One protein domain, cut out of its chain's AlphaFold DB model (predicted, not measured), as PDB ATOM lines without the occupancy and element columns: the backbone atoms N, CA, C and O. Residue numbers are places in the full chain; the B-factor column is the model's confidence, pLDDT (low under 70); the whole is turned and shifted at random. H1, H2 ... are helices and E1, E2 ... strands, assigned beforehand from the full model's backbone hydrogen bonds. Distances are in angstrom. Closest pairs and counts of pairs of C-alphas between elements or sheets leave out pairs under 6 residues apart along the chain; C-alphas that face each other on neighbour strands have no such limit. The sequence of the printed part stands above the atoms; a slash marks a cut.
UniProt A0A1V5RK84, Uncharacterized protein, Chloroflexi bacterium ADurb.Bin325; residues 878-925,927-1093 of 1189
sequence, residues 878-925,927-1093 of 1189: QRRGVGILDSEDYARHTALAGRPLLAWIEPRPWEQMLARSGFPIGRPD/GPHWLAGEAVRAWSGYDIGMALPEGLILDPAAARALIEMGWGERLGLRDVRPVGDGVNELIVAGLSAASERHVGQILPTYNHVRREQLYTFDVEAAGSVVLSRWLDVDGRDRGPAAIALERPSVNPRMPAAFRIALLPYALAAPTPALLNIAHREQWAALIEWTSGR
ATOM      1  N   GLN A 878     -43.920  62.748  -6.641       86.44
ATOM      2  CA  GLN A 878     -43.591  61.573  -7.429       86.44
ATOM      3  C   GLN A 878     -42.764  61.948  -8.636       86.44
ATOM      4  O   GLN A 878     -43.036  62.935  -9.324       86.44
ATOM      5  N   ARG A 879     -41.774  61.108  -8.912       91.12
ATOM      6  CA  ARG A 879     -40.885  61.238 -10.057       91.12
ATOM      7  C   ARG A 879     -41.621  60.895 -11.354       91.12
ATOM      8  O   ARG A 879     -42.171  59.800 -11.470       91.12
ATOM      9  N   ARG A 880     -41.615  61.804 -12.333       90.12
ATOM     10  CA  ARG A 880     -42.253  61.646 -13.653       90.12
ATOM     11  C   ARG A 880     -41.201  61.622 -14.760       90.12
ATOM     12  O   ARG A 880     -40.243  62.394 -14.720       90.12
ATOM     13  N   GLY A 881     -41.390  60.768 -15.759       91.38
ATOM     14  CA  GLY A 881     -40.464  60.633 -16.883       91.38
ATOM     15  C   GLY A 881     -40.748  59.391 -17.719       91.38
ATOM     16  O   GLY A 881     -41.868  58.894 -17.733       91.38
ATOM     17  N   VAL A 882     -39.725  58.891 -18.409       90.50
ATOM     18  CA  VAL A 882     -39.786  57.623 -19.145       90.50
ATOM     19  C   VAL A 882     -39.826  56.464 -18.147       90.50
ATOM     20  O   VAL A 882     -38.916  56.332 -17.325       90.50
ATOM     21  N   GLY A 883     -40.870  55.635 -18.229       88.06
ATOM     22  CA  GLY A 883     -41.041  54.452 -17.384       88.06
ATOM     23  C   GLY A 883     -40.362  53.232 -17.980       88.06
ATOM     24  O   GLY A 883     -40.844  52.701 -18.977       88.06
ATOM     25  N   ILE A 884     -39.268  52.778 -17.370       91.00
ATOM     26  CA  ILE A 884     -38.583  51.544 -17.773       91.00
ATOM     27  C   ILE A 884     -39.143  50.388 -16.958       91.00
ATOM     28  O   ILE A 884     -39.158  50.448 -15.732       91.00
ATOM     29  N   LEU A 885     -39.614  49.347 -17.642       88.88
ATOM     30  CA  LEU A 885     -40.237  48.209 -16.985       88.88
ATOM     31  C   LEU A 885     -39.238  47.429 -16.118       88.88
ATOM     32  O   LEU A 885     -38.144  47.107 -16.578       88.88
ATOM     33  N   ASP A 886     -39.666  47.051 -14.918       87.25
ATOM     34  CA  ASP A 886     -39.032  46.122 -13.989       87.25
ATOM     35  C   ASP A 886     -40.036  45.081 -13.434       87.25
ATOM     36  O   ASP A 886     -41.249  45.181 -13.642       87.25
ATOM     37  N   SER A 887     -39.528  44.040 -12.765       86.06
ATOM     38  CA  SER A 887     -40.345  43.063 -12.029       86.06
ATOM     39  C   SER A 887     -39.503  42.275 -11.021       86.06
ATOM     40  O   SER A 887     -38.471  41.715 -11.392       86.06
ATOM     41  N   GLU A 888     -39.969  42.146  -9.773       87.44
ATOM     42  CA  GLU A 888     -39.378  41.208  -8.797       87.44
ATOM     43  C   GLU A 888     -39.595  39.729  -9.188       87.44
ATOM     44  O   GLU A 888     -38.821  38.862  -8.789       87.44
ATOM     45  N   ASP A 889     -40.579  39.425 -10.044       84.25
ATOM     46  CA  ASP A 889     -40.841  38.069 -10.548       84.25
ATOM     47  C   ASP A 889     -40.065  37.751 -11.851       84.25
ATOM     48  O   ASP A 889     -40.276  36.701 -12.468       84.25
ATOM     49  N   TYR A 890     -39.123  38.607 -12.274       86.12
ATOM     50  CA  TYR A 890     -38.349  38.454 -13.519       86.12
ATOM     51  C   TYR A 890     -37.805  37.030 -13.734       86.12
ATOM     52  O   TYR A 890     -38.005  36.437 -14.799       86.12
ATOM     53  N   ALA A 891     -37.157  36.438 -12.725       86.75
ATOM     54  CA  ALA A 891     -36.553  35.108 -12.836       86.75
ATOM     55  C   ALA A 891     -37.584  33.969 -12.917       86.75
ATOM     56  O   ALA A 891     -37.318  32.922 -13.517       86.75
ATOM     57  N   ARG A 892     -38.789  34.173 -12.365       84.25
ATOM     58  CA  ARG A 892     -39.890  33.202 -12.446       84.25
ATOM     59  C   ARG A 892     -40.399  33.074 -13.886       84.25
ATOM     60  O   ARG A 892     -40.697  31.958 -14.321       84.25
ATOM     61  N   HIS A 893     -40.407  34.176 -14.639       78.50
ATOM     62  CA  HIS A 893     -40.989  34.255 -15.986       78.50
ATOM     63  C   HIS A 893     -39.973  34.234 -17.142       78.50
ATOM     64  O   HIS A 893     -40.339  33.899 -18.267       78.50
ATOM     65  N   THR A 894     -38.698  34.541 -16.893       79.38
ATOM     66  CA  THR A 894     -37.674  34.625 -17.951       79.38
ATOM     67  C   THR A 894     -37.190  33.245 -18.407       79.38
ATOM     68  O   THR A 894     -36.873  32.361 -17.599       79.38
ATOM     69  N   ALA A 895     -37.106  33.043 -19.725       75.25
ATOM     70  CA  ALA A 895     -36.588  31.814 -20.317       75.25
ATOM     71  C   ALA A 895     -35.058  31.868 -20.418       75.25
ATOM     72  O   ALA A 895     -34.483  32.831 -20.919       75.25
ATOM     73  N   LEU A 896     -34.360  30.820 -19.974       79.56
ATOM     74  CA  LEU A 896     -32.897  30.798 -20.055       79.56
ATOM     75  C   LEU A 896     -32.390  30.378 -21.439       79.56
ATOM     76  O   LEU A 896     -31.315  30.829 -21.822       79.56
ATOM     77  N   ALA A 897     -33.143  29.580 -22.206       74.75
ATOM     78  CA  ALA A 897     -32.773  29.142 -23.559       74.75
ATOM     79  C   ALA A 897     -31.323  28.603 -23.642       74.75
ATOM     80  O   ALA A 897     -30.525  29.001 -24.492       74.75
ATOM     81  N   GLY A 898     -30.941  27.746 -22.687       76.38
ATOM     82  CA  GLY A 898     -29.590  27.176 -22.583       76.38
ATOM     83  C   GLY A 898     -28.527  28.077 -21.930       76.38
ATOM     84  O   GLY A 898     -27.390  27.635 -21.755       76.38
ATOM     85  N   ARG A 899     -28.866  29.313 -21.530       85.56
ATOM     86  CA  ARG A 899     -27.998  30.188 -20.718       85.56
ATOM     87  C   ARG A 899     -27.815  29.634 -19.289       85.56
ATOM     88  O   ARG A 899     -28.663  28.879 -18.806       85.56
ATOM     89  N   PRO A 900     -26.716  29.988 -18.588       89.88
ATOM     90  CA  PRO A 900     -26.538  29.634 -17.177       89.88
ATOM     91  C   PRO A 900     -27.614  30.285 -16.294       89.88
ATOM     92  O   PRO A 900     -28.183  31.304 -16.676       89.88
ATOM     93  N   LEU A 901     -27.842  29.742 -15.091       90.94
ATOM     94  CA  LEU A 901     -28.855  30.269 -14.161       90.94
ATOM     95  C   LEU A 901     -28.587  31.736 -13.772       90.94
ATOM     96  O   LEU A 901     -29.522  32.515 -13.639       90.94
ATOM     97  N   LEU A 902     -27.313  32.147 -13.705       91.25
ATOM     98  CA  LEU A 902     -26.916  33.544 -13.471       91.25
ATOM     99  C   LEU A 902     -27.451  34.540 -14.512       91.25
ATOM    100  O   LEU A 902     -27.444  35.739 -14.253       91.25
ATOM    101  N   ALA A 903     -27.922  34.086 -15.678       89.75
ATOM    102  CA  ALA A 903     -28.547  34.972 -16.657       89.75
ATOM    103  C   ALA A 903     -29.918  35.516 -16.206       89.75
ATOM    104  O   ALA A 903     -30.482  36.346 -16.912       89.75
ATOM    105  N   TRP A 904     -30.439  35.086 -15.049       90.50
ATOM    106  CA  TRP A 904     -31.574  35.732 -14.384       90.50
ATOM    107  C   TRP A 904     -31.233  37.066 -13.715       90.50
ATOM    108  O   TRP A 904     -32.149  37.812 -13.387       90.50
ATOM    109  N   ILE A 905     -29.950  37.391 -13.529       91.81
ATOM    110  CA  ILE A 905     -29.550  38.737 -13.111       91.81
ATOM    111  C   ILE A 905     -29.772  39.665 -14.305       91.81
ATOM    112  O   ILE A 905     -29.003  39.659 -15.269       91.81
ATOM    113  N   GLU A 906     -30.860  40.429 -14.245       90.69
ATOM    114  CA  GLU A 906     -31.303  41.284 -15.339       90.69
ATOM    115  C   GLU A 906     -30.289  42.413 -15.621       90.69
ATOM    116  O   GLU A 906     -30.005  43.222 -14.728       90.69
ATOM    117  N   PRO A 907     -29.767  42.530 -16.860       89.56
ATOM    118  CA  PRO A 907     -28.974  43.683 -17.273       89.56
ATOM    119  C   PRO A 907     -29.851  44.930 -17.432       89.56
ATOM    120  O   PRO A 907     -30.816  44.910 -18.194       89.56
ATOM    121  N   ARG A 908     -29.465  46.042 -16.794       91.56
ATOM    122  CA  ARG A 908     -30.229  47.306 -16.806       91.56
ATOM    123  C   ARG A 908     -29.412  48.509 -17.308       91.56
ATOM    124  O   ARG A 908     -29.018  49.374 -16.533       91.56
ATOM    125  N   PRO A 909     -29.053  48.551 -18.607       92.12
ATOM    126  CA  PRO A 909     -28.195  49.607 -19.151       92.12
ATOM    127  C   PRO A 909     -28.952  50.885 -19.538       92.12
ATOM    128  O   PRO A 909     -28.329  51.934 -19.730       92.12
ATOM    129  N   TRP A 910     -30.272  50.805 -19.728       93.31
ATOM    130  CA  TRP A 910     -31.063  51.877 -20.334       93.31
ATOM    131  C   TRP A 910     -31.246  53.072 -19.409       93.31
ATOM    132  O   TRP A 910     -31.266  54.202 -19.891       93.31
ATOM    133  N   GLU A 911     -31.281  52.849 -18.100       92.31
ATOM    134  CA  GLU A 911     -31.359  53.885 -17.079       92.31
ATOM    135  C   GLU A 911     -30.191  54.866 -17.232       92.31
ATOM    136  O   GLU A 911     -30.376  56.067 -17.436       92.31
ATOM    137  N   GLN A 912     -28.965  54.342 -17.254       92.25
ATOM    138  CA  GLN A 912     -27.775  55.168 -17.414       92.25
ATOM    139  C   GLN A 912     -27.715  55.826 -18.806       92.25
ATOM    140  O   GLN A 912     -27.295  56.980 -18.930       92.25
ATOM    141  N   MET A 913     -28.141  55.125 -19.865       93.44
ATOM    142  CA  MET A 913     -28.147  55.675 -21.228       93.44
ATOM    143  C   MET A 913     -29.128  56.837 -21.387       93.44
ATOM    144  O   MET A 913     -28.750  57.882 -21.924       93.44
ATOM    145  N   LEU A 914     -30.361  56.688 -20.903       94.44
ATOM    146  CA  LEU A 914     -31.393  57.718 -20.978       94.44
ATOM    147  C   LEU A 914     -31.053  58.917 -20.090       94.44
ATOM    148  O   LEU A 914     -31.084  60.054 -20.570       94.44
ATOM    149  N   ALA A 915     -30.627  58.669 -18.847       94.62
ATOM    150  CA  ALA A 915     -30.230  59.721 -17.918       94.62
ATOM    151  C   ALA A 915     -29.118  60.603 -18.503       94.62
ATOM    152  O   ALA A 915     -29.254  61.823 -18.574       94.62
ATOM    153  N   ARG A 916     -28.039  59.993 -19.015       94.25
ATOM    154  CA  ARG A 916     -26.898  60.728 -19.591       94.25
ATOM    155  C   ARG A 916     -27.204  61.405 -20.924       94.25
ATOM    156  O   ARG A 916     -26.505  62.353 -21.295       94.25
ATOM    157  N   SER A 917     -28.224  60.929 -21.635       94.31
ATOM    158  CA  SER A 917     -28.696  61.530 -22.886       94.31
ATOM    159  C   SER A 917     -29.596  62.746 -22.657       94.31
ATOM    160  O   SER A 917     -29.881  63.463 -23.612       94.31
ATOM    161  N   GLY A 918     -29.997  63.033 -21.413       95.25
ATOM    162  CA  GLY A 918     -30.836  64.185 -21.097       95.25
ATOM    163  C   GLY A 918     -32.322  63.881 -20.988       95.25
ATOM    164  O   GLY A 918     -33.120  64.806 -21.144       95.25
ATOM    165  N   PHE A 919     -32.701  62.628 -20.727       95.06
ATOM    166  CA  PHE A 919     -34.092  62.231 -20.526       95.06
ATOM    167  C   PHE A 919     -34.409  62.032 -19.044       95.06
ATOM    168  O   PHE A 919     -33.594  61.449 -18.327       95.06
ATOM    169  N   PRO A 920     -35.592  62.465 -18.580       93.88
ATOM    170  CA  PRO A 920     -36.069  62.137 -17.253       93.88
ATOM    171  C   PRO A 920     -36.525  60.684 -17.223       93.88
ATOM    172  O   PRO A 920     -37.234  60.221 -18.114       93.88
ATOM    173  N   ILE A 921     -36.150  59.984 -16.160       92.62
ATOM    174  CA  ILE A 921     -36.650  58.645 -15.841       92.62
ATOM    175  C   ILE A 921     -37.586  58.799 -14.653       92.62
ATOM    176  O   ILE A 921     -37.337  59.624 -13.771       92.62
ATOM    177  N   GLY A 922     -38.675  58.045 -14.647       90.12
ATOM    178  CA  GLY A 922     -39.666  58.080 -13.583       90.12
ATOM    179  C   GLY A 922     -40.913  57.321 -13.993       90.12
ATOM    180  O   GLY A 922     -40.895  56.553 -14.950       90.12
ATOM    181  N   ARG A 923     -42.018  57.556 -13.293       83.06
ATOM    182  CA  ARG A 923     -43.304  56.995 -13.705       83.06
ATOM    183  C   ARG A 923     -43.805  57.711 -14.967       83.06
ATOM    184  O   ARG A 923     -43.699  58.945 -15.022       83.06
ATOM    185  N   PRO A 924     -44.335  56.973 -15.956       76.56
ATOM    186  CA  PRO A 924     -44.933  57.585 -17.129       76.56
ATOM    187  C   PRO A 924     -46.145  58.425 -16.707       76.56
ATOM    188  O   PRO A 924     -46.902  58.060 -15.811       76.56
ATOM    189  N   ASP A 925     -46.289  59.597 -17.321       65.56
ATOM    190  CA  ASP A 925     -47.473  60.449 -17.193       65.56
ATOM    191  C   ASP A 925     -48.300  60.295 -18.466       65.56
ATOM    192  O   ASP A 925     -48.339  61.213 -19.285       65.56
ATOM    193  N   GLY A 927     -47.674  57.493 -20.719       67.06
ATOM    194  CA  GLY A 927     -46.738  56.941 -21.703       67.06
ATOM    195  C   GLY A 927     -45.432  57.708 -21.997       67.06
ATOM    196  O   GLY A 927     -45.255  58.854 -21.571       67.06
ATOM    197  N   PRO A 928     -44.489  57.085 -22.744       85.31
ATOM    198  CA  PRO A 928     -44.549  55.704 -23.231       85.31
ATOM    199  C   PRO A 928     -43.895  54.712 -22.253       85.31
ATOM    200  O   PRO A 928     -43.034  55.086 -21.447       85.31
ATOM    201  N   HIS A 929     -44.259  53.433 -22.360       87.94
ATOM    202  CA  HIS A 929     -43.651  52.348 -21.584       87.94
ATOM    203  C   HIS A 929     -42.418  51.790 -22.298       87.94
ATOM    204  O   HIS A 929     -42.504  51.305 -23.426       87.94
ATOM    205  N   TRP A 930     -41.263  51.829 -21.635       93.06
ATOM    206  CA  TRP A 930     -40.008  51.297 -22.157       93.06
ATOM    207  C   TRP A 930     -39.810  49.852 -21.702       93.06
ATOM    208  O   TRP A 930     -39.431  49.582 -20.560       93.06
ATOM    209  N   LEU A 931     -40.065  48.914 -22.611       93.25
ATOM    210  CA  LEU A 931     -39.934  47.482 -22.380       93.25
ATOM    211  C   LEU A 931     -38.568  47.025 -22.899       93.25
ATOM    212  O   LEU A 931     -38.345  46.900 -24.105       93.25
ATOM    213  N   ALA A 932     -37.648  46.806 -21.964       90.44
ATOM    214  CA  ALA A 932     -36.317  46.283 -22.240       90.44
ATOM    215  C   ALA A 932     -36.171  44.866 -21.684       90.44
ATOM    216  O   ALA A 932     -36.716  44.547 -20.626       90.44
ATOM    217  N   GLY A 933     -35.421  44.017 -22.383       89.19
ATOM    218  CA  GLY A 933     -35.197  42.642 -21.958       89.19
ATOM    219  C   GLY A 933     -36.472  41.793 -21.968       89.19
ATOM    220  O   GLY A 933     -37.384  41.985 -22.766       89.19
ATOM    221  N   GLU A 934     -36.526  40.811 -21.071       86.62
ATOM    222  CA  GLU A 934     -37.637  39.853 -20.973       86.62
ATOM    223  C   GLU A 934     -38.603  40.158 -19.817       86.62
ATOM    224  O   GLU A 934     -39.517  39.374 -19.568       86.62
ATOM    225  N   ALA A 935     -38.468  41.308 -19.139       86.06
ATOM    226  CA  ALA A 935     -39.334  41.686 -18.017       86.06
ATOM    227  C   ALA A 935     -40.825  41.750 -18.397       86.06
ATOM    228  O   ALA A 935     -41.691  41.514 -17.556       86.06
ATOM    229  N   VAL A 936     -41.139  41.986 -19.678       87.00
ATOM    230  CA  VAL A 936     -42.514  41.954 -20.208       87.00
ATOM    231  C   VAL A 936     -43.200  40.599 -20.014       87.00
ATOM    232  O   VAL A 936     -44.419  40.539 -19.953       87.00
ATOM    233  N   ARG A 937     -42.454  39.502 -19.833       85.12
ATOM    234  CA  ARG A 937     -43.049  38.186 -19.542       85.12
ATOM    235  C   ARG A 937     -43.738  38.111 -18.181       85.12
ATOM    236  O   ARG A 937     -44.506  37.181 -17.956       85.12
ATOM    237  N   ALA A 938     -43.454  39.052 -17.281       79.00
ATOM    238  CA  ALA A 938     -44.163  39.187 -16.015       79.00
ATOM    239  C   ALA A 938     -45.498  39.947 -16.161       79.00
ATOM    240  O   ALA A 938     -46.222  40.093 -15.184       79.00
ATOM    241  N   TRP A 939     -45.814  40.475 -17.350       79.31
ATOM    242  CA  TRP A 939     -47.087  41.139 -17.623       79.31
ATOM    243  C   TRP A 939     -48.142  40.123 -18.037       79.31
ATOM    244  O   TRP A 939     -47.879  39.214 -18.828       79.31
ATOM    245  N   SER A 940     -49.361  40.324 -17.546       72.06
ATOM    246  CA  SER A 940     -50.549  39.676 -18.094       72.06
ATOM    247  C   SER A 940     -50.872  40.213 -19.498       72.06
ATOM    248  O   SER A 940     -50.369  41.253 -19.933       72.06
ATOM    249  N   GLY A 941     -51.743  39.520 -20.237       68.94
ATOM    250  CA  GLY A 941     -52.261  40.059 -21.502       68.94
ATOM    251  C   GLY A 941     -53.019  41.377 -21.300       68.94
ATOM    252  O   GLY A 941     -52.956  42.276 -22.137       68.94
ATOM    253  N   TYR A 942     -53.673  41.500 -20.153       64.62
ATOM    254  CA  TYR A 942     -54.379  42.689 -19.717       64.62
ATOM    255  C   TYR A 942     -53.434  43.878 -19.460       64.62
ATOM    256  O   TYR A 942     -53.643  44.955 -20.012       64.62
ATOM    257  N   ASP A 943     -52.318  43.659 -18.762       74.88
ATOM    258  CA  ASP A 943     -51.262  44.662 -18.568       74.88
ATOM    259  C   ASP A 943     -50.686  45.193 -19.887       74.88
ATOM    260  O   ASP A 943     -50.428  46.387 -20.044       74.88
ATOM    261  N   ILE A 944     -50.466  44.294 -20.851       78.81
ATOM    262  CA  ILE A 944     -49.989  44.676 -22.182       78.81
ATOM    263  C   ILE A 944     -51.047  45.534 -22.868       78.81
ATOM    264  O   ILE A 944     -50.710  46.601 -23.372       78.81
ATOM    265  N   GLY A 945     -52.311  45.100 -22.850       74.12
ATOM    266  CA  GLY A 945     -53.437  45.851 -23.406       74.12
ATOM    267  C   GLY A 945     -53.539  47.270 -22.842       74.12
ATOM    268  O   GLY A 945     -53.722  48.210 -23.615       74.12
ATOM    269  N   MET A 946     -53.326  47.425 -21.532       72.88
ATOM    270  CA  MET A 946     -53.328  48.706 -20.819       72.88
ATOM    271  C   MET A 946     -52.261  49.688 -21.274       72.88
ATOM    272  O   MET A 946     -52.493  50.893 -21.310       72.88
ATOM    273  N   ALA A 947     -51.091  49.176 -21.627       79.75
ATOM    274  CA  ALA A 947     -49.957  50.000 -22.008       79.75
ATOM    275  C   ALA A 947     -49.996  50.446 -23.480       79.75
ATOM    276  O   ALA A 947     -49.277  51.370 -23.859       79.75
ATOM    277  N   LEU A 948     -50.804  49.804 -24.338       81.00
ATOM    278  CA  LEU A 948     -50.848  50.131 -25.771       81.00
ATOM    279  C   LEU A 948     -51.294  51.572 -26.054       81.00
ATOM    280  O   LEU A 948     -50.603  52.232 -26.828       81.00
ATOM    281  N   PRO A 949     -52.374  52.103 -25.450       77.25
ATOM    282  CA  PRO A 949     -52.812  53.481 -25.682       77.25
ATOM    283  C   PRO A 949     -51.763  54.524 -25.274       77.25
ATOM    284  O   PRO A 949     -51.683  55.586 -25.885       77.25
ATOM    285  N   GLU A 950     -50.943  54.203 -24.270       80.81
ATOM    286  CA  GLU A 950     -49.813  55.017 -23.804       80.81
ATOM    287  C   GLU A 950     -48.563  54.879 -24.701       80.81
ATOM    288  O   GLU A 950     -47.654  55.711 -24.665       80.81
ATOM    289  N   GLY A 951     -48.524  53.847 -25.542       88.69
ATOM    290  CA  GLY A 951     -47.451  53.557 -26.481       88.69
ATOM    291  C   GLY A 951     -46.294  52.755 -25.875       88.69
ATOM    292  O   GLY A 951     -45.945  52.884 -24.698       88.69
ATOM    293  N   LEU A 952     -45.665  51.923 -26.711       92.88
ATOM    294  CA  LEU A 952     -44.606  50.991 -26.304       92.88
ATOM    295  C   LEU A 952     -43.275  51.297 -26.993       92.88
ATOM    296  O   LEU A 952     -43.220  51.462 -28.209       92.88
ATOM    297  N   ILE A 953     -42.176  51.283 -26.243       96.19
ATOM    298  CA  ILE A 953     -40.814  51.274 -26.790       96.19
ATOM    299  C   ILE A 953     -40.211  49.908 -26.493       96.19
ATOM    300  O   ILE A 953     -40.096  49.530 -25.332       96.19
ATOM    301  N   LEU A 954     -39.841  49.167 -27.536       97.25
ATOM    302  CA  LEU A 954     -39.384  47.786 -27.435       97.25
ATOM    303  C   LEU A 954     -37.929  47.672 -27.877       97.25
ATOM    304  O   LEU A 954     -37.561  48.108 -28.971       97.25
ATOM    305  N   ASP A 955     -37.118  47.019 -27.054       95.88
ATOM    306  CA  ASP A 955     -35.851  46.460 -27.513       95.88
ATOM    307  C   ASP A 955     -36.067  45.091 -28.209       95.88
ATOM    308  O   ASP A 955     -37.188  44.563 -28.239       95.88
ATOM    309  N   PRO A 956     -35.022  44.480 -28.797       95.81
ATOM    310  CA  PRO A 956     -35.175  43.226 -29.527       95.81
ATOM    311  C   PRO A 956     -35.626  42.042 -28.659       95.81
ATOM    312  O   PRO A 956     -36.293  41.139 -29.164       95.81
ATOM    313  N   ALA A 957     -35.258  42.021 -27.373       91.81
ATOM    314  CA  ALA A 957     -35.626  40.944 -26.458       91.81
ATOM    315  C   ALA A 957     -37.101  41.054 -26.054       91.81
ATOM    316  O   ALA A 957     -37.818  40.052 -26.109       91.81
ATOM    317  N   ALA A 958     -37.580  42.266 -25.763       93.50
ATOM    318  CA  ALA A 958     -38.981  42.516 -25.439       93.50
ATOM    319  C   ALA A 958     -39.896  42.240 -26.638       93.50
ATOM    320  O   ALA A 958     -40.922  41.573 -26.501       93.50
ATOM    321  N   ALA A 959     -39.499  42.682 -27.838       95.44
ATOM    322  CA  ALA A 959     -40.241  42.410 -29.067       95.44
ATOM    323  C   ALA A 959     -40.360  40.903 -29.346       95.44
ATOM    324  O   ALA A 959     -41.438  40.420 -29.692       95.44
ATOM    325  N   ARG A 960     -39.280  40.137 -29.142       92.25
ATOM    326  CA  ARG A 960     -39.317  38.675 -29.268       92.25
ATOM    327  C   ARG A 960     -40.220  38.028 -28.218       92.25
ATOM    328  O   ARG A 960     -41.029  37.180 -28.578       92.25
ATOM    329  N   ALA A 961     -40.115  38.444 -26.955       88.00
ATOM    330  CA  ALA A 961     -40.965  37.928 -25.886       88.00
ATOM    331  C   ALA A 961     -42.455  38.143 -26.201       88.00
ATOM    332  O   ALA A 961     -43.243  37.213 -26.070       88.00
ATOM    333  N   LEU A 962     -42.831  39.318 -26.718       88.50
ATOM    334  CA  LEU A 962     -44.204  39.608 -27.144       88.50
ATOM    335  C   LEU A 962     -44.665  38.738 -28.325       88.50
ATOM    336  O   LEU A 962     -45.803  38.270 -28.320       88.50
ATOM    337  N   ILE A 963     -43.801  38.471 -29.315       88.38
ATOM    338  CA  ILE A 963     -44.112  37.531 -30.409       88.38
ATOM    339  C   ILE A 963     -44.405  36.135 -29.845       88.38
ATOM    340  O   ILE A 963     -45.424  35.538 -30.186       88.38
ATOM    341  N   GLU A 964     -43.551  35.636 -28.953       82.25
ATOM    342  CA  GLU A 964     -43.710  34.321 -28.319       82.25
ATOM    343  C   GLU A 964     -44.947  34.242 -27.411       82.25
ATOM    344  O   GLU A 964     -45.563  33.185 -27.303       82.25
ATOM    345  N   MET A 965     -45.347  35.361 -26.801       78.50
ATOM    346  CA  MET A 965     -46.585  35.500 -26.023       78.50
ATOM    347  C   MET A 965     -47.847  35.630 -26.901       78.50
ATOM    348  O   MET A 965     -48.944  35.777 -26.370       78.50
ATOM    349  N   GLY A 966     -47.721  35.592 -28.233       81.50
ATOM    350  CA  GLY A 966     -48.851  35.654 -29.169       81.50
ATOM    351  C   GLY A 966     -49.298  37.066 -29.566       81.50
ATOM    352  O   GLY A 966     -50.308  37.220 -30.248       81.50
ATOM    353  N   TRP A 967     -48.545  38.109 -29.203       83.25
ATOM    354  CA  TRP A 967     -48.868  39.503 -29.540       83.25
ATOM    355  C   TRP A 967     -48.321  39.960 -30.897       83.25
ATOM    356  O   TRP A 967     -48.664  41.048 -31.355       83.25
ATOM    357  N   GLY A 968     -47.501  39.145 -31.569       88.25
ATOM    358  CA  GLY A 968     -46.813  39.525 -32.809       88.25
ATOM    359  C   GLY A 968     -47.742  40.089 -33.890       88.25
ATOM    360  O   GLY A 968     -47.553  41.219 -34.337       88.25
ATOM    361  N   GLU A 969     -48.796  39.353 -34.255       84.69
ATOM    362  CA  GLU A 969     -49.767  39.782 -35.276       84.69
ATOM    363  C   GLU A 969     -50.438  41.115 -34.907       84.69
ATOM    364  O   GLU A 969     -50.467  42.040 -35.716       84.69
ATOM    365  N   ARG A 970     -50.892  41.242 -33.654       81.88
ATOM    366  CA  ARG A 970     -51.557  42.438 -33.113       81.88
ATOM    367  C   ARG A 970     -50.664  43.680 -33.136       81.88
ATOM    368  O   ARG A 970     -51.142  44.784 -33.381       81.88
ATOM    369  N   LEU A 971     -49.370  43.504 -32.889       88.44
ATOM    370  CA  LEU A 971     -48.382  44.582 -32.857       88.44
ATOM    371  C   LEU A 971     -47.748  44.857 -34.233       88.44
ATOM    372  O   LEU A 971     -46.963  45.794 -34.372       88.44
ATOM    373  N   GLY A 972     -48.066  44.058 -35.256       91.25
ATOM    374  CA  GLY A 972     -47.412  44.122 -36.565       91.25
ATOM    375  C   GLY A 972     -45.954  43.643 -36.547       91.25
ATOM    376  O   GLY A 972     -45.173  44.052 -37.407       91.25
ATOM    377  N   LEU A 973     -45.578  42.795 -35.585       93.94
ATOM    378  CA  LEU A 973     -44.243  42.214 -35.417       93.94
ATOM    379  C   LEU A 973     -44.233  40.769 -35.924       93.94
ATOM    380  O   LEU A 973     -44.943  39.914 -35.398       93.94
ATOM    381  N   ARG A 974     -43.417  40.484 -36.944       94.62
ATOM    382  CA  ARG A 974     -43.321  39.142 -37.541       94.62
ATOM    383  C   ARG A 974     -42.116  38.373 -37.035       94.62
ATOM    384  O   ARG A 974     -42.245  37.199 -36.710       94.62
ATOM    385  N   ASP A 975     -40.956  39.024 -36.992       95.38
ATOM    386  CA  ASP A 975     -39.709  38.396 -36.558       95.38
ATOM    387  C   ASP A 975     -38.690  39.429 -36.053       95.38
ATOM    388  O   ASP A 975     -38.696  40.598 -36.454       95.38
ATOM    389  N   VAL A 976     -37.780  38.978 -35.189       95.75
ATOM    390  CA  VAL A 976     -36.666  39.762 -34.645       95.75
ATOM    391  C   VAL A 976     -35.391  38.930 -34.672       95.75
ATOM    392  O   VAL A 976     -35.196  38.010 -33.867       95.75
ATOM    393  N   ARG A 977     -34.463  39.304 -35.555       95.12
ATOM    394  CA  ARG A 977     -33.270  38.503 -35.855       95.12
ATOM    395  C   ARG A 977     -31.975  39.291 -35.666       95.12
ATOM    396  O   ARG A 977     -31.943  40.492 -35.944       95.12
ATOM    397  N   PRO A 978     -30.894  38.643 -35.200       94.38
ATOM    398  CA  PRO A 978     -29.598  39.301 -35.109       94.38
ATOM    399  C   PRO A 978     -29.114  39.698 -36.509       94.38
ATOM    400  O   PRO A 978     -29.327  38.968 -37.479       94.38
ATOM    401  N   VAL A 979     -28.417  40.831 -36.613       94.25
ATOM    402  CA  VAL A 979     -27.777  41.262 -37.872       94.25
ATOM    403  C   VAL A 979     -26.663  40.285 -38.268       94.25
ATOM    404  O   VAL A 979     -26.465  40.005 -39.452       94.25
ATOM    405  N   GLY A 980     -25.956  39.743 -37.270       85.69
ATOM    406  CA  GLY A 980     -24.921  38.721 -37.442       85.69
ATOM    407  C   GLY A 980     -23.577  39.241 -37.965       85.69
ATOM    408  O   GLY A 980     -22.688  38.437 -38.239       85.69
ATOM    409  N   ASP A 981     -23.409  40.560 -38.082       85.69
ATOM    410  CA  ASP A 981     -22.202  41.219 -38.587       85.69
ATOM    411  C   ASP A 981     -21.932  42.533 -37.834       85.69
ATOM    412  O   ASP A 981     -22.819  43.070 -37.168       85.69
ATOM    413  N   GLY A 982     -20.707  43.049 -37.929       89.81
ATOM    414  CA  GLY A 982     -20.394  44.403 -37.488       89.81
ATOM    415  C   GLY A 982     -20.991  45.415 -38.465       89.81
ATOM    416  O   GLY A 982     -20.667  45.401 -39.650       89.81
ATOM    417  N   VAL A 983     -21.824  46.326 -37.967       94.88
ATOM    418  CA  VAL A 983     -22.511  47.343 -38.780       94.88
ATOM    419  C   VAL A 983     -22.503  48.708 -38.097       94.88
ATOM    420  O   VAL A 983     -22.351  48.784 -36.878       94.88
ATOM    421  N   ASN A 984     -22.676  49.774 -38.881       95.69
ATOM    422  CA  ASN A 984     -22.973  51.134 -38.427       95.69
ATOM    423  C   ASN A 984     -24.449  51.470 -38.665       95.69
ATOM    424  O   ASN A 984     -25.049  50.973 -39.616       95.69
ATOM    425  N   GLU A 985     -25.027  52.338 -37.844       96.00
ATOM    426  CA  GLU A 985     -26.396  52.818 -38.042       96.00
ATOM    427  C   GLU A 985     -26.403  54.053 -38.951       96.00
ATOM    428  O   GLU A 985     -25.667  55.005 -38.713       96.00
ATOM    429  N   LEU A 986     -27.237  54.063 -39.988       96.88
ATOM    430  CA  LEU A 986     -27.509  55.222 -40.838       96.88
ATOM    431  C   LEU A 986     -28.910  55.747 -40.535       96.88
ATOM    432  O   LEU A 986     -29.880  55.018 -40.734       96.88
ATOM    433  N   ILE A 987     -29.036  57.016 -40.153       97.50
ATOM    434  CA  ILE A 987     -30.346  57.672 -40.027       97.50
ATOM    435  C   ILE A 987     -30.888  57.975 -41.428       97.50
ATOM    436  O   ILE A 987     -30.211  58.618 -42.232       97.50
ATOM    437  N   VAL A 988     -32.112  57.533 -41.719       97.62
ATOM    438  CA  VAL A 988     -32.758  57.688 -43.037       97.62
ATOM    439  C   VAL A 988     -34.066  58.482 -42.998       97.62
ATOM    440  O   VAL A 988     -34.504  58.936 -44.052       97.62
ATOM    441  N   ALA A 989     -34.667  58.677 -41.820       96.50
ATOM    442  CA  ALA A 989     -35.851  59.515 -41.627       96.50
ATOM    443  C   ALA A 989     -35.922  60.074 -40.194       96.50
ATOM    444  O   ALA A 989     -35.393  59.467 -39.258       96.50
ATOM    445  N   GLY A 990     -36.598  61.210 -40.017       93.69
ATOM    446  CA  GLY A 990     -36.946  61.790 -38.722       93.69
ATOM    447  C   GLY A 990     -38.458  61.819 -38.463       93.69
ATOM    448  O   GLY A 990     -39.272  61.841 -39.381       93.69
ATOM    449  N   LEU A 991     -38.839  61.849 -37.182       94.00
ATOM    450  CA  LEU A 991     -40.231  62.029 -36.724       94.00
ATOM    451  C   LEU A 991     -40.550  63.486 -36.354       94.00
ATOM    452  O   LEU A 991     -41.701  63.863 -36.155       94.00
ATOM    453  N   SER A 992     -39.519  64.321 -36.256       90.94
ATOM    454  CA  SER A 992     -39.608  65.751 -35.968       90.94
ATOM    455  C   SER A 992     -38.555  66.525 -36.754       90.94
ATOM    456  O   SER A 992     -37.520  65.974 -37.138       90.94
ATOM    457  N   ALA A 993     -38.741  67.840 -36.895       90.19
ATOM    458  CA  ALA A 993     -37.757  68.719 -37.532       90.19
ATOM    459  C   ALA A 993     -36.380  68.727 -36.831       90.19
ATOM    460  O   ALA A 993     -35.381  69.131 -37.425       90.19
ATOM    461  N   ALA A 994     -36.296  68.335 -35.554       87.25
ATOM    462  CA  ALA A 994     -35.017  68.158 -34.866       87.25
ATOM    463  C   ALA A 994     -34.312  66.882 -35.343       87.25
ATOM    464  O   ALA A 994     -33.186  66.965 -35.822       87.25
ATOM    465  N   SER A 995     -35.003  65.739 -35.310       91.38
ATOM    466  CA  SER A 995     -34.455  64.460 -35.783       91.38
ATOM    467  C   SER A 995     -34.161  64.440 -37.292       91.38
ATOM    468  O   SER A 995     -33.153  63.881 -37.709       91.38
ATOM    469  N   GLU A 996     -34.966  65.131 -38.107       94.25
ATOM    470  CA  GLU A 996     -34.810  65.189 -39.570       94.25
ATOM    471  C   GLU A 996     -33.472  65.819 -39.994       94.25
ATOM    472  O   GLU A 996     -32.893  65.465 -41.017       94.25
ATOM    473  N   ARG A 997     -32.913  66.719 -39.171       95.81
ATOM    474  CA  ARG A 997     -31.606  67.351 -39.427       95.81
ATOM    475  C   ARG A 997     -30.432  66.372 -39.397       95.81
ATOM    476  O   ARG A 997     -29.350  66.731 -39.853       95.81
ATOM    477  N   HIS A 998     -30.642  65.174 -38.858       95.81
ATOM    478  CA  HIS A 998     -29.629  64.130 -38.747       95.81
ATOM    479  C   HIS A 998     -29.767  63.038 -39.818       95.81
ATOM    480  O   HIS A 998     -28.965  62.106 -39.836       95.81
ATOM    481  N   VAL A 999     -30.733  63.146 -40.739       96.88
ATOM    482  CA  VAL A 999     -30.853  62.222 -41.876       96.88
ATOM    483  C   VAL A 999     -29.576  62.253 -42.722       96.88
ATOM    484  O   VAL A 999     -29.056  63.313 -43.068       96.88
ATOM    485  N   GLY A1000     -29.049  61.069 -43.039       95.94
ATOM    486  CA  GLY A1000     -27.768  60.875 -43.719       95.94
ATOM    487  C   GLY A1000     -26.567  60.721 -42.780       95.94
ATOM    488  O   GLY A1000     -25.472  60.404 -43.247       95.94
ATOM    489  N   GLN A1001     -26.737  60.915 -41.469       96.06
ATOM    490  CA  GLN A1001     -25.666  60.716 -40.495       96.06
ATOM    491  C   GLN A1001     -25.434  59.223 -40.219       96.06
ATOM    492  O   GLN A1001     -26.380  58.469 -39.993       96.06
ATOM    493  N   ILE A1002     -24.160  58.818 -40.203       94.38
ATOM    494  CA  ILE A1002     -23.718  57.464 -39.842       94.38
ATOM    495  C   ILE A1002     -23.201  57.476 -38.401       94.38
ATOM    496  O   ILE A1002     -22.337  58.285 -38.055       94.38
ATOM    497  N   LEU A1003     -23.715  56.574 -37.570       92.81
ATOM    498  CA  LEU A1003     -23.373  56.418 -36.161       92.81
ATOM    499  C   LEU A1003     -22.489  55.170 -35.977       92.81
ATOM    500  O   LEU A1003     -22.810  54.102 -36.506       92.81
ATOM    501  N   PRO A1004     -21.355  55.280 -35.258       87.94
ATOM    502  CA  PRO A1004     -20.283  54.288 -35.307       87.94
ATOM    503  C   PRO A1004     -20.521  53.081 -34.379       87.94
ATOM    504  O   PRO A1004     -19.744  52.834 -33.461       87.94
ATOM    505  N   THR A1005     -21.579  52.298 -34.582       89.19
ATOM    506  CA  THR A1005     -21.867  51.123 -33.733       89.19
ATOM    507  C   THR A1005     -20.861  49.982 -33.912       89.19
ATOM    508  O   THR A1005     -20.598  49.260 -32.951       89.19
ATOM    509  N   TYR A1006     -20.225  49.869 -35.084       84.88
ATOM    510  CA  TYR A1006     -19.344  48.757 -35.474       84.88
ATOM    511  C   TYR A1006     -18.238  48.441 -34.446       84.88
ATOM    512  O   TYR A1006     -17.969  47.279 -34.159       84.88
ATOM    513  N   ASN A1007     -17.600  49.472 -33.878       83.19
ATOM    514  CA  ASN A1007     -16.477  49.323 -32.940       83.19
ATOM    515  C   ASN A1007     -16.895  49.319 -31.461       83.19
ATOM    516  O   ASN A1007     -16.048  49.147 -30.585       83.19
ATOM    517  N   HIS A1008     -18.168  49.585 -31.166       86.69
ATOM    518  CA  HIS A1008     -18.595  49.981 -29.823       86.69
ATOM    519  C   HIS A1008     -19.790  49.194 -29.285       86.69
ATOM    520  O   HIS A1008     -20.079  49.268 -28.089       86.69
ATOM    521  N   VAL A1009     -20.470  48.431 -30.140       90.25
ATOM    522  CA  VAL A1009     -21.537  47.510 -29.755       90.25
ATOM    523  C   VAL A1009     -21.208  46.137 -30.327       90.25
ATOM    524  O   VAL A1009     -20.841  46.005 -31.492       90.25
ATOM    525  N   ARG A1010     -21.305  45.097 -29.494       90.00
ATOM    526  CA  ARG A1010     -21.041  43.722 -29.933       90.00
ATOM    527  C   ARG A1010     -22.078  43.311 -30.977       90.00
ATOM    528  O   ARG A1010     -23.263  43.559 -30.776       90.00
ATOM    529  N   ARG A1011     -21.660  42.645 -32.056       89.62
ATOM    530  CA  ARG A1011     -22.557  42.235 -33.157       89.62
ATOM    531  C   ARG A1011     -23.732  41.361 -32.699       89.62
ATOM    532  O   ARG A1011     -24.785  41.378 -33.319       89.62
ATOM    533  N   GLU A1012     -23.571  40.622 -31.601       90.06
ATOM    534  CA  GLU A1012     -24.617  39.785 -30.996       90.06
ATOM    535  C   GLU A1012     -25.731  40.611 -30.319       90.06
ATOM    536  O   GLU A1012     -26.775  40.069 -29.963       90.06
ATOM    537  N   GLN A1013     -25.511  41.917 -30.136       92.19
ATOM    538  CA  GLN A1013     -26.450  42.874 -29.542       92.19
ATOM    539  C   GLN A1013     -27.150  43.752 -30.591       92.19
ATOM    540  O   GLN A1013     -27.938  44.618 -30.217       92.19
ATOM    541  N   LEU A1014     -26.868  43.542 -31.882       94.88
ATOM    542  CA  LEU A1014     -27.428  44.311 -32.995       94.88
ATOM    543  C   LEU A1014     -28.485  43.480 -33.722       94.88
ATOM    544  O   LEU A1014     -28.203  42.370 -34.185       94.88
ATOM    545  N   TYR A1015     -29.696  44.023 -33.839       97.06
ATOM    546  CA  TYR A1015     -30.861  43.310 -34.367       97.06
ATOM    547  C   TYR A1015     -31.550  44.076 -35.487       97.06
ATOM    548  O   TYR A1015     -31.465  45.296 -35.588       97.06
ATOM    549  N   THR A1016     -32.249  43.334 -36.338       97.44
ATOM    550  CA  THR A1016     -33.146  43.872 -37.357       97.44
ATOM    551  C   THR A1016     -34.524  43.234 -37.207       97.44
ATOM    552  O   THR A1016     -34.649  42.107 -36.715       97.44
ATOM    553  N   PHE A1017     -35.552  43.963 -37.628       97.25
ATOM    554  CA  PHE A1017     -36.951  43.594 -37.441       97.25
ATOM    555  C   PHE A1017     -37.614  43.281 -38.782       97.25
ATOM    556  O   PHE A1017     -37.376  43.975 -39.775       97.25
ATOM    557  N   ASP A1018     -38.467  42.258 -38.797       96.12
ATOM    558  CA  ASP A1018     -39.484  42.069 -39.831       96.12
ATOM    559  C   ASP A1018     -40.836  42.500 -39.261       96.12
ATOM    560  O   ASP A1018     -41.316  41.961 -38.260       96.12
ATOM    561  N   VAL A1019     -41.426  43.510 -39.891       96.00
ATOM    562  CA  VAL A1019     -42.655  44.165 -39.446       96.00
ATOM    563  C   VAL A1019     -43.622  44.293 -40.609       96.00
ATOM    564  O   VAL A1019     -43.251  44.257 -41.786       96.00
ATOM    565  N   GLU A1020     -44.894  44.473 -40.292       93.06
ATOM    566  CA  GLU A1020     -45.874  44.831 -41.301       93.06
ATOM    567  C   GLU A1020     -45.584  46.224 -41.891       93.06
ATOM    568  O   GLU A1020     -45.438  47.208 -41.171       93.06
ATOM    569  N   ALA A1021     -45.522  46.313 -43.224       89.06
ATOM    570  CA  ALA A1021     -45.117  47.535 -43.915       89.06
ATOM    571  C   ALA A1021     -46.134  48.684 -43.788       89.06
ATOM    572  O   ALA A1021     -45.738  49.845 -43.652       89.06
ATOM    573  N   ALA A1022     -47.437  48.383 -43.845       89.25
ATOM    574  CA  ALA A1022     -48.488  49.387 -43.681       89.25
ATOM    575  C   ALA A1022     -48.338  50.039 -42.307       89.25
ATOM    576  O   ALA A1022     -48.191  49.298 -41.351       89.25
ATOM    577  N   GLY A1023     -48.337  51.376 -42.207       88.38
ATOM    578  CA  GLY A1023     -48.197  52.123 -40.944       88.38
ATOM    579  C   GLY A1023     -46.814  52.061 -40.273       88.38
ATOM    580  O   GLY A1023     -46.709  52.397 -39.097       88.38
ATOM    581  N   SER A1024     -45.772  51.605 -40.980       94.81
ATOM    582  CA  SER A1024     -44.388  51.573 -40.480       94.81
ATOM    583  C   SER A1024     -43.518  52.663 -41.114       94.81
ATOM    584  O   SER A1024     -43.652  52.971 -42.302       94.81
ATOM    585  N   VAL A1025     -42.596  53.230 -40.335       96.69
ATOM    586  CA  VAL A1025     -41.577  54.183 -40.788       96.69
ATOM    587  C   VAL A1025     -40.215  53.713 -40.292       96.69
ATOM    588  O   VAL A1025     -39.957  53.656 -39.092       96.69
ATOM    589  N   VAL A1026     -39.319  53.385 -41.223       97.88
ATOM    590  CA  VAL A1026     -37.928  53.042 -40.903       97.88
ATOM    591  C   VAL A1026     -37.149  54.334 -40.674       97.88
ATOM    592  O   VAL A1026     -36.973  55.117 -41.604       97.88
ATOM    593  N   LEU A1027     -36.682  54.548 -39.446       98.06
ATOM    594  CA  LEU A1027     -35.950  55.752 -39.038       98.06
ATOM    595  C   LEU A1027     -34.452  55.621 -39.296       98.06
ATOM    596  O   LEU A1027     -33.777  56.605 -39.606       98.06
ATOM    597  N   SER A1028     -33.927  54.402 -39.206       98.06
ATOM    598  CA  SER A1028     -32.525  54.107 -39.476       98.06
ATOM    599  C   SER A1028     -32.321  52.708 -40.049       98.06
ATOM    600  O   SER A1028     -33.204  51.847 -40.002       98.06
ATOM    601  N   ARG A1029     -31.150  52.479 -40.648       97.88
ATOM    602  CA  ARG A1029     -30.770  51.215 -41.295       97.88
ATOM    603  C   ARG A1029     -29.357  50.809 -40.917       97.88
ATOM    604  O   ARG A1029     -28.520  51.660 -40.628       97.88
ATOM    605  N   TRP A1030     -29.083  49.515 -40.975       97.62
ATOM    606  CA  TRP A1030     -27.747  48.977 -40.762       97.62
ATOM    607  C   TRP A1030     -26.910  49.036 -42.037       97.62
ATOM    608  O   TRP A1030     -27.348  48.571 -43.084       97.62
ATOM    609  N   LEU A1031     -25.688  49.553 -41.936       96.19
ATOM    610  CA  LEU A1031     -24.688  49.557 -43.000       96.19
ATOM    611  C   LEU A1031     -23.492  48.696 -42.606       96.19
ATOM    612  O   LEU A1031     -22.892  48.917 -41.554       96.19
ATOM    613  N   ASP A1032     -23.119  47.745 -43.458       93.19
ATOM    614  CA  ASP A1032     -21.860  47.017 -43.295       93.19
ATOM    615  C   ASP A1032     -20.642  47.865 -43.706       93.19
ATOM    616  O   ASP A1032     -20.749  49.003 -44.174       93.19
ATOM    617  N   VAL A1033     -19.454  47.295 -43.516       88.88
ATOM    618  CA  VAL A1033     -18.160  47.893 -43.887       88.88
ATOM    619  C   VAL A1033     -18.044  48.217 -45.385       88.88
ATOM    620  O   VAL A1033     -17.349  49.168 -45.745       88.88
ATOM    621  N   ASP A1034     -18.749  47.487 -46.252       91.75
ATOM    622  CA  ASP A1034     -18.786  47.726 -47.701       91.75
ATOM    623  C   ASP A1034     -19.850  48.779 -48.091       91.75
ATOM    624  O   ASP A1034     -20.043  49.064 -49.276       91.75
ATOM    625  N   GLY A1035     -20.558  49.352 -47.109       88.94
ATOM    626  CA  GLY A1035     -21.647  50.306 -47.306       88.94
ATOM    627  C   GLY A1035     -22.955  49.665 -47.776       88.94
ATOM    628  O   GLY A1035     -23.836  50.375 -48.266       88.94
ATOM    629  N   ARG A1036     -23.099  48.339 -47.668       94.19
ATOM    630  CA  ARG A1036     -24.337  47.644 -48.036       94.19
ATOM    631  C   ARG A1036     -25.333  47.697 -46.890       94.19
ATOM    632  O   ARG A1036     -24.989  47.525 -45.726       94.19
ATOM    633  N   ASP A1037     -26.592  47.865 -47.261       95.94
ATOM    634  CA  ASP A1037     -27.727  47.813 -46.352       95.94
ATOM    635  C   ASP A1037     -27.961  46.384 -45.833       95.94
ATOM    636  O   ASP A1037     -28.074  45.431 -46.611       95.94
ATOM    637  N   ARG A1038     -28.025  46.236 -44.509       96.12
ATOM    638  CA  ARG A1038     -28.224  44.967 -43.795       96.12
ATOM    639  C   ARG A1038     -29.611  44.842 -43.162       96.12
ATOM    640  O   ARG A1038     -29.882  43.835 -42.511       96.12
ATOM    641  N   GLY A1039     -30.496  45.810 -43.394       95.62
ATOM    642  CA  GLY A1039     -31.876  45.809 -42.921       95.62
ATOM    643  C   GLY A1039     -32.229  47.034 -42.077       95.62
ATOM    644  O   GLY A1039     -31.359  47.843 -41.738       95.62
ATOM    645  N   PRO A1040     -33.519  47.191 -41.734       97.12
ATOM    646  CA  PRO A1040     -33.967  48.263 -40.857       97.12
ATOM    647  C   PRO A1040     -33.381  48.110 -39.447       97.12
ATOM    648  O   PRO A1040     -33.216  46.992 -38.951       97.12
ATOM    649  N   ALA A1041     -33.080  49.248 -38.828       96.06
ATOM    650  CA  ALA A1041     -32.597  49.364 -37.461       96.06
ATOM    651  C   ALA A1041     -33.732  49.929 -36.583       96.06
ATOM    652  O   ALA A1041     -34.613  49.161 -36.203       96.06
ATOM    653  N   ALA A1042     -33.782  51.235 -36.306       97.62
ATOM    654  CA  ALA A1042     -34.895  51.837 -35.570       97.62
ATOM    655  C   ALA A1042     -36.147  52.004 -36.451       97.62
ATOM    656  O   ALA A1042     -36.060  52.461 -37.599       97.62
ATOM    657  N   ILE A1043     -37.320  51.653 -35.914       98.12
ATOM    658  CA  ILE A1043     -38.607  51.687 -36.631       98.12
ATOM    659  C   ILE A1043     -39.688  52.303 -35.738       98.12
ATOM    660  O   ILE A1043     -39.768  51.987 -34.555       98.12
ATOM    661  N   ALA A1044     -40.543  53.141 -36.317       97.38
ATOM    662  CA  ALA A1044     -41.788  53.613 -35.719       97.38
ATOM    663  C   ALA A1044     -42.983  52.904 -36.380       97.38
ATOM    664  O   ALA A1044     -43.051  52.833 -37.608       97.38
ATOM    665  N   LEU A1045     -43.910  52.369 -35.587       95.69
ATOM    666  CA  LEU A1045     -45.096  51.640 -36.039       95.69
ATOM    667  C   LEU A1045     -46.352  52.278 -35.453       95.69
ATOM    668  O   LEU A1045     -46.468  52.414 -34.241       95.69
ATOM    669  N   GLU A1046     -47.313  52.633 -36.294       94.19
ATOM    670  CA  GLU A1046     -48.661  53.015 -35.865       94.19
ATOM    671  C   GLU A1046     -49.613  51.880 -36.231       94.19
ATOM    672  O   GLU A1046     -49.666  51.481 -37.396       94.19
ATOM    673  N   ARG A1047     -50.295  51.287 -35.251       89.94
ATOM    674  CA  ARG A1047     -51.220  50.163 -35.443       89.94
ATOM    675  C   ARG A1047     -52.661  50.610 -35.226       89.94
ATOM    676  O   ARG A1047     -52.912  51.399 -34.316       89.94
ATOM    677  N   PRO A1048     -53.618  50.095 -36.023       82.56
ATOM    678  CA  PRO A1048     -55.021  50.222 -35.658       82.56
ATOM    679  C   PRO A1048     -55.223  49.549 -34.305       82.56
ATOM    680  O   PRO A1048     -54.505  48.608 -33.970       82.56
ATOM    681  N   SER A1049     -56.187  50.025 -33.534       71.81
ATOM    682  CA  SER A1049     -56.416  49.462 -32.215       71.81
ATOM    683  C   SER A1049     -56.671  47.959 -32.229       71.81
ATOM    684  O   SER A1049     -57.404  47.441 -33.071       71.81
ATOM    685  N   VAL A1050     -56.082  47.275 -31.250       61.50
ATOM    686  CA  VAL A1050     -56.341  45.858 -30.960       61.50
ATOM    687  C   VAL A1050     -57.609  45.659 -30.138       61.50
ATOM    688  O   VAL A1050     -58.100  44.538 -30.036       61.50
ATOM    689  N   ASN A1051     -58.125  46.735 -29.545       59.66
ATOM    690  CA  ASN A1051     -59.391  46.749 -28.847       59.66
ATOM    691  C   ASN A1051     -60.400  47.492 -29.738       59.66
ATOM    692  O   ASN A1051     -60.265  48.708 -29.897       59.66
ATOM    693  N   PRO A1052     -61.422  46.818 -30.304       54.81
ATOM    694  CA  PRO A1052     -62.474  47.478 -31.085       54.81
ATOM    695  C   PRO A1052     -63.130  48.650 -30.343       54.81
ATOM    696  O   PRO A1052     -63.673  49.552 -30.975       54.81
ATOM    697  N   ARG A1053     -63.049  48.633 -29.006       54.47
ATOM    698  CA  ARG A1053     -63.600  49.629 -28.089       54.47
ATOM    699  C   ARG A1053     -62.662  50.815 -27.824       54.47
ATOM    700  O   ARG A1053     -63.106  51.845 -27.342       54.47
ATOM    701  N   MET A1054     -61.389  50.736 -28.219       62.25
ATOM    702  CA  MET A1054     -60.439  51.857 -28.183       62.25
ATOM    703  C   MET A1054     -60.064  52.285 -29.604       62.25
ATOM    704  O   MET A1054     -58.990  51.932 -30.053       62.25
ATOM    705  N   PRO A1055     -60.872  53.035 -30.363       58.28
ATOM    706  CA  PRO A1055     -60.671  53.210 -31.809       58.28
ATOM    707  C   PRO A1055     -59.382  53.953 -32.213       58.28
ATOM    708  O   PRO A1055     -59.004  53.924 -33.387       58.28
ATOM    709  N   ALA A1056     -58.712  54.634 -31.278       73.00
ATOM    710  CA  ALA A1056     -57.465  55.337 -31.549       73.00
ATOM    711  C   ALA A1056     -56.340  54.357 -31.917       73.00
ATOM    712  O   ALA A1056     -56.160  53.316 -31.287       73.00
ATOM    713  N   ALA A1057     -55.565  54.708 -32.942       85.75
ATOM    714  CA  ALA A1057     -54.354  53.972 -33.268       85.75
ATOM    715  C   ALA A1057     -53.340  54.098 -32.123       85.75
ATOM    716  O   ALA A1057     -53.179  55.179 -31.553       85.75
ATOM    717  N   PHE A1058     -52.636  53.012 -31.822       87.69
ATOM    718  CA  PHE A1058     -51.536  53.028 -30.863       87.69
ATOM    719  C   PHE A1058     -50.192  53.015 -31.579       87.69
ATOM    720  O   PHE A1058     -50.083  52.636 -32.752       87.69
ATOM    721  N   ARG A1059     -49.150  53.442 -30.868       93.38
ATOM    722  CA  ARG A1059     -47.814  53.621 -31.432       93.38
ATOM    723  C   ARG A1059     -46.795  52.758 -30.714       93.38
ATOM    724  O   ARG A1059     -46.817  52.607 -29.496       93.38
ATOM    725  N   ILE A1060     -45.890  52.198 -31.500       95.25
ATOM    726  CA  ILE A1060     -44.792  51.360 -31.039       95.25
ATOM    727  C   ILE A1060     -43.510  51.899 -31.654       95.25
ATOM    728  O   ILE A1060     -43.459  52.179 -32.853       95.25
ATOM    729  N   ALA A1061     -42.451  51.983 -30.867       96.69
ATOM    730  CA  ALA A1061     -41.113  52.207 -31.374       96.69
ATOM    731  C   ALA A1061     -40.221  51.000 -31.108       96.69
ATOM    732  O   ALA A1061     -40.233  50.426 -30.022       96.69
ATOM    733  N   LEU A1062     -39.424  50.632 -32.105       97.94
ATOM    734  CA  LEU A1062     -38.487  49.520 -32.042       97.94
ATOM    735  C   LEU A1062     -37.063  50.060 -32.035       97.94
ATOM    736  O   LEU A1062     -36.661  50.778 -32.957       97.94
ATOM    737  N   LEU A1063     -36.300  49.694 -31.009       96.75
ATOM    738  CA  LEU A1063     -34.886  50.016 -30.882       96.75
ATOM    739  C   LEU A1063     -34.043  48.787 -31.213       96.75
ATOM    740  O   LEU A1063     -34.307  47.703 -30.700       96.75
ATOM    741  N   PRO A1064     -32.981  48.918 -32.014       95.69
ATOM    742  CA  PRO A1064     -32.321  47.760 -32.606       95.69
ATOM    743  C   PRO A1064     -31.203  47.166 -31.727       95.69
ATOM    744  O   PRO A1064     -30.317  46.467 -32.229       95.69
ATOM    745  N   TYR A1065     -31.234  47.442 -30.418       94.69
ATOM    746  CA  TYR A1065     -30.142  47.195 -29.478       94.69
ATOM    747  C   TYR A1065     -30.570  46.311 -28.302       94.69
ATOM    748  O   TYR A1065     -31.373  46.737 -27.479       94.69
ATOM    749  N   ALA A1066     -29.975  45.124 -28.159       92.12
ATOM    750  CA  ALA A1066     -30.100  44.291 -26.956       92.12
ATOM    751  C   ALA A1066     -28.865  44.488 -26.055       92.12
ATOM    752  O   ALA A1066     -27.947  43.661 -26.020       92.12
ATOM    753  N   LEU A1067     -28.788  45.649 -25.402       91.06
ATOM    754  CA  LEU A1067     -27.615  46.057 -24.627       91.06
ATOM    755  C   LEU A1067     -27.464  45.215 -23.353       91.06
ATOM    756  O   LEU A1067     -28.428  44.967 -22.641       91.06
ATOM    757  N   ALA A1068     -26.227  44.829 -23.034       87.56
ATOM    758  CA  ALA A1068     -25.897  44.179 -21.755       87.56
ATOM    759  C   ALA A1068     -25.194  45.121 -20.763       87.56
ATOM    760  O   ALA A1068     -25.049  44.790 -19.595       87.56
ATOM    761  N   ALA A1069     -24.706  46.264 -21.247       89.69
ATOM    762  CA  ALA A1069     -24.037  47.292 -20.464       89.69
ATOM    763  C   ALA A1069     -24.169  48.644 -21.191       89.69
ATOM    764  O   ALA A1069     -24.350  48.656 -22.417       89.69
ATOM    765  N   PRO A1070     -24.061  49.772 -20.471       89.69
ATOM    766  CA  PRO A1070     -23.994  51.104 -21.062       89.69
ATOM    767  C   PRO A1070     -22.888  51.223 -22.121       89.69
ATOM    768  O   PRO A1070     -21.782  50.713 -21.934       89.69
ATOM    769  N   THR A1071     -23.151  51.926 -23.227       89.81
ATOM    770  CA  THR A1071     -22.170  52.114 -24.311       89.81
ATOM    771  C   THR A1071     -22.036  53.591 -24.721       89.81
ATOM    772  O   THR A1071     -23.006  54.213 -25.160       89.81
ATOM    773  N   PRO A1072     -20.830  54.188 -24.632       84.69
ATOM    774  CA  PRO A1072     -20.620  55.591 -24.993       84.69
ATOM    775  C   PRO A1072     -20.939  55.935 -26.451       84.69
ATOM    776  O   PRO A1072     -21.225  57.091 -26.743       84.69
ATOM    777  N   ALA A1073     -20.915  54.968 -27.373       85.62
ATOM    778  CA  ALA A1073     -21.187  55.241 -28.788       85.62
ATOM    779  C   ALA A1073     -22.623  55.686 -29.058       85.62
ATOM    780  O   ALA A1073     -22.879  56.390 -30.040       85.62
ATOM    781  N   LEU A1074     -23.552  55.315 -28.177       91.12
ATOM    782  CA  LEU A1074     -24.934  55.749 -28.294       91.12
ATOM    783  C   LEU A1074     -25.162  57.145 -27.689       91.12
ATOM    784  O   LEU A1074     -26.136  57.797 -28.044       91.12
ATOM    785  N   LEU A1075     -24.232  57.661 -26.873       91.56
ATOM    786  CA  LEU A1075     -24.303  58.998 -26.276       91.56
ATOM    787  C   LEU A1075     -23.829  60.078 -27.257       91.56
ATOM    788  O   LEU A1075     -22.695  60.557 -27.201       91.56
ATOM    789  N   ASN A1076     -24.710  60.482 -28.168       91.75
ATOM    790  CA  ASN A1076     -24.437  61.551 -29.124       91.75
ATOM    791  C   ASN A1076     -25.698  62.383 -29.424       91.75
ATOM    792  O   ASN A1076     -26.819  61.982 -29.116       91.75
ATOM    793  N   ILE A1077     -25.511  63.559 -30.032       92.38
ATOM    794  CA  ILE A1077     -26.606  64.509 -30.297       92.38
ATOM    795  C   ILE A1077     -27.655  63.914 -31.247       92.38
ATOM    796  O   ILE A1077     -28.843  64.133 -31.035       92.38
ATOM    797  N   ALA A1078     -27.241  63.138 -32.255       93.56
ATOM    798  CA  ALA A1078     -28.168  62.565 -33.226       93.56
ATOM    799  C   ALA A1078     -29.120  61.555 -32.570       93.56
ATOM    800  O   ALA A1078     -30.329  61.663 -32.757       93.56
ATOM    801  N   HIS A1079     -28.600  60.650 -31.730       93.75
ATOM    802  CA  HIS A1079     -29.439  59.753 -30.931       93.75
ATOM    803  C   HIS A1079     -30.325  60.508 -29.955       93.75
ATOM    804  O   HIS A1079     -31.501  60.190 -29.858       93.75
ATOM    805  N   ARG A1080     -29.812  61.532 -29.264       93.94
ATOM    806  CA  ARG A1080     -30.645  62.319 -28.351       93.94
ATOM    807  C   ARG A1080     -31.852  62.928 -29.066       93.94
ATOM    808  O   ARG A1080     -32.966  62.809 -28.571       93.94
ATOM    809  N   GLU A1081     -31.662  63.567 -30.218       94.19
ATOM    810  CA  GLU A1081     -32.788  64.172 -30.942       94.19
ATOM    811  C   GLU A1081     -33.702  63.118 -31.592       94.19
ATOM    812  O   GLU A1081     -34.919  63.304 -31.618       94.19
ATOM    813  N   GLN A1082     -33.150  62.002 -32.085       94.38
ATOM    814  CA  GLN A1082     -33.935  60.896 -32.646       94.38
ATOM    815  C   GLN A1082     -34.777  60.197 -31.570       94.38
ATOM    816  O   GLN A1082     -35.977  60.025 -31.763       94.38
ATOM    817  N   TRP A1083     -34.181  59.836 -30.432       94.31
ATOM    818  CA  TRP A1083     -34.874  59.198 -29.313       94.31
ATOM    819  C   TRP A1083     -35.887  60.137 -28.671       94.31
ATOM    820  O   TRP A1083     -36.976  59.688 -28.348       94.31
ATOM    821  N   ALA A1084     -35.599  61.439 -28.556       93.62
ATOM    822  CA  ALA A1084     -36.586  62.409 -28.078       93.62
ATOM    823  C   ALA A1084     -37.824  62.436 -28.980       93.62
ATOM    824  O   ALA A1084     -38.943  62.313 -28.490       93.62
ATOM    825  N   ALA A1085     -37.616  62.539 -30.297       94.06
ATOM    826  CA  ALA A1085     -38.709  62.531 -31.262       94.06
ATOM    827  C   ALA A1085     -39.487  61.207 -31.233       94.06
ATOM    828  O   ALA A1085     -40.707  61.216 -31.329       94.06
ATOM    829  N   LEU A1086     -38.788  60.083 -31.075       94.44
ATOM    830  CA  LEU A1086     -39.374  58.750 -30.979       94.44
ATOM    831  C   LEU A1086     -40.199  58.576 -29.699       94.44
ATOM    832  O   LEU A1086     -41.330  58.108 -29.786       94.44
ATOM    833  N   ILE A1087     -39.687  58.994 -28.540       93.50
ATOM    834  CA  ILE A1087     -40.392  58.926 -27.252       93.50
ATOM    835  C   ILE A1087     -41.675  59.766 -27.298       93.50
ATOM    836  O   ILE A1087     -42.751  59.238 -27.034       93.50
ATOM    837  N   GLU A1088     -41.580  61.040 -27.693       92.12
ATOM    838  CA  GLU A1088     -42.735  61.952 -27.741       92.12
ATOM    839  C   GLU A1088     -43.749  61.559 -28.828       92.12
ATOM    840  O   GLU A1088     -44.956  61.715 -28.652       92.12
ATOM    841  N   TRP A1089     -43.285  61.010 -29.957       93.75
ATOM    842  CA  TRP A1089     -44.177  60.474 -30.986       93.75
ATOM    843  C   TRP A1089     -44.935  59.246 -30.479       93.75
ATOM    844  O   TRP A1089     -46.147  59.165 -30.683       93.75
ATOM    845  N   THR A1090     -44.240  58.335 -29.789       93.44
ATOM    846  CA  THR A1090     -44.813  57.084 -29.269       93.44
ATOM    847  C   THR A1090     -45.895  57.356 -28.228       93.44
ATOM    848  O   THR A1090     -46.970  56.782 -28.336       93.44
ATOM    849  N   SER A1091     -45.666  58.277 -27.287       88.25
ATOM    850  CA  SER A1091     -46.689  58.670 -26.301       88.25
ATOM    851  C   SER A1091     -47.736  59.645 -26.838       88.25
ATOM    852  O   SER A1091     -48.777  59.858 -26.224       88.25
ATOM    853  N   GLY A1092     -47.445  60.324 -27.951       88.44
ATOM    854  CA  GLY A1092     -48.251  61.442 -28.436       88.44
ATOM    855  C   GLY A1092     -48.209  62.682 -27.535       88.44
ATOM    856  O   GLY A1092     -49.018  63.591 -27.732       88.44
ATOM    857  N   ARG A1093     -47.290  62.739 -26.561       86.38
ATOM    858  CA  ARG A1093     -47.178  63.807 -25.557       86.38
ATOM    859  C   ARG A1093     -45.729  64.262 -25.377       86.38
ATOM    860  O   ARG A1093     -44.785  63.499 -25.550       86.38
TER     861      ARG A1093
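What this domain is: This is residues 878 to 925 and 927 to 1093 of the 1189 residues of an uncharacterized protein of Chloroflexi bacterium ADurb.Bin325 (UniProt A0A1V5RK84). A twisted sheet of five strands runs through the middle, with the longest helix, H9, lying along one face. Two of its strands are drawn out beyond it, where E7 runs on into E8 and E9 runs on into E10, into a smaller sheet of E5, E8 and E9; helix H6 packs on a separate strand pair, E4 and E6. The printed part has 215 residues with nine named helices and eleven named strands, in the order E1 H1 H2 H3 E2 H4 H5 E3 H6 H7 E4 E5 H8 E6 E7 E8 E9 E10 E11 H9; the large sheet is mixed, in the order E2 E3 E11 E10 E7. The class is mixed, helices and strands, with under half of the residues in named elements. The whole is compact, with a radius of gyration of the C-alphas of 16.3 A, and rounded, spanning 44 by 43 by 36 A.

Where its parts are: Find C-alpha 878 at (-43.591, 61.573, -7.429), where E1, residues 878 to 880, begins. Next come H1, residues 890 to 893, H2, 901 to 904, and H3, 910 to 917, 10.3 A long. After the cut look for E2, 929 to 931, H4, 935 to 938, H5, 941 to 947, E3, 952 to 954, H6, 956 to 964, 12.4 A long, and H7, 968 to 971. E4, residues 973 to 978, starts with C-alpha 973 at (-44.243, 42.214, -35.417) and is 14.9 A long. Then read E5, 984 to 987, H8, 993 to 996, E6, 1015 to 1019, 12.9 A long, E7, 1024 to 1026, E8, 1028 to 1031, E9, 1037 to 1040, E10, 1043 to 1047, 12.8 A, and E11, 1058 to 1062, 13.6 A. H9, residues 1077 to 1091, runs 21.3 A to C-alpha 1091 at (-46.689, 58.670, -26.301).

How they stand to each other: Begin at E2 and E3, parallel, with N 931 and O 953 2.8 A apart; E2, H4, H5 and E3 form a strand-helix-strand unit, two parallel neighbour strands with helices between, and its crossover is right-handed. E3 and E11 are parallel, with N 954 and O 1061 at 2.8 A. E10 and E11 are a hairpin, with N 1045 and O 1060 at 2.8 A, and E10 is antiparallel to E7, with N 1025 and O 1044 at 2.8 A. H9 and this sheet make two layers, a helix on one face of a sheet: H9 lies over E3 and E11 at a height over the sheet of 10.1 A, along the strands, at 7 degrees to E11 on the local plane. H8 touches H9, closest at the C-alphas of Ser 995 and Gln 1082, 4.8 A. H3 is close to H9 but not clearly touching, with C-alphas 917 and 1080 the closest at 5.9 A. In the smaller sheet, E5 and E8 are antiparallel, with N 986 and O 1029 at 2.8 A, and E8 and E9 are a hairpin, with N 1030 and O 1039 at 2.9 A. E4 and E6 are antiparallel, with N 977 and O 1016 at 3.0 A. The closest C-alphas of H6 and E4 are those of Arg 960 and Val 976, 6.1 A apart; H6 and H7 only graze the large sheet. H4 touches H6, with C-alphas 936 and 958 the closest at 6.3 A, and H1, with C-alphas 890 and 935 at 5.6 A. H2 is close to H1 but not clearly touching, with C-alphas 891 and 904 at 5.3 A. H5 is only just not on the large sheet, with 4 pairs of C-alphas within 10 A. E1 pairs with no named strand. In H3, H5, H6 and H9 every O i to N i+4 pair is within hydrogen-bond range; the other helices are too short for such a pair.

The domain as a whole: The two C-alphas farthest apart are those of Gln 878 and Asp 1034, 49.3 A. Residue 926 is not printed, and C-alphas 925 and 927 are 5.8 A apart across the cut. The links H8 to E6 and E11 to H9 are long. The mean pLDDT of the printed part is 88.9; residues 925, 927, 941 to 942 and 1050 to 1055 are under 70.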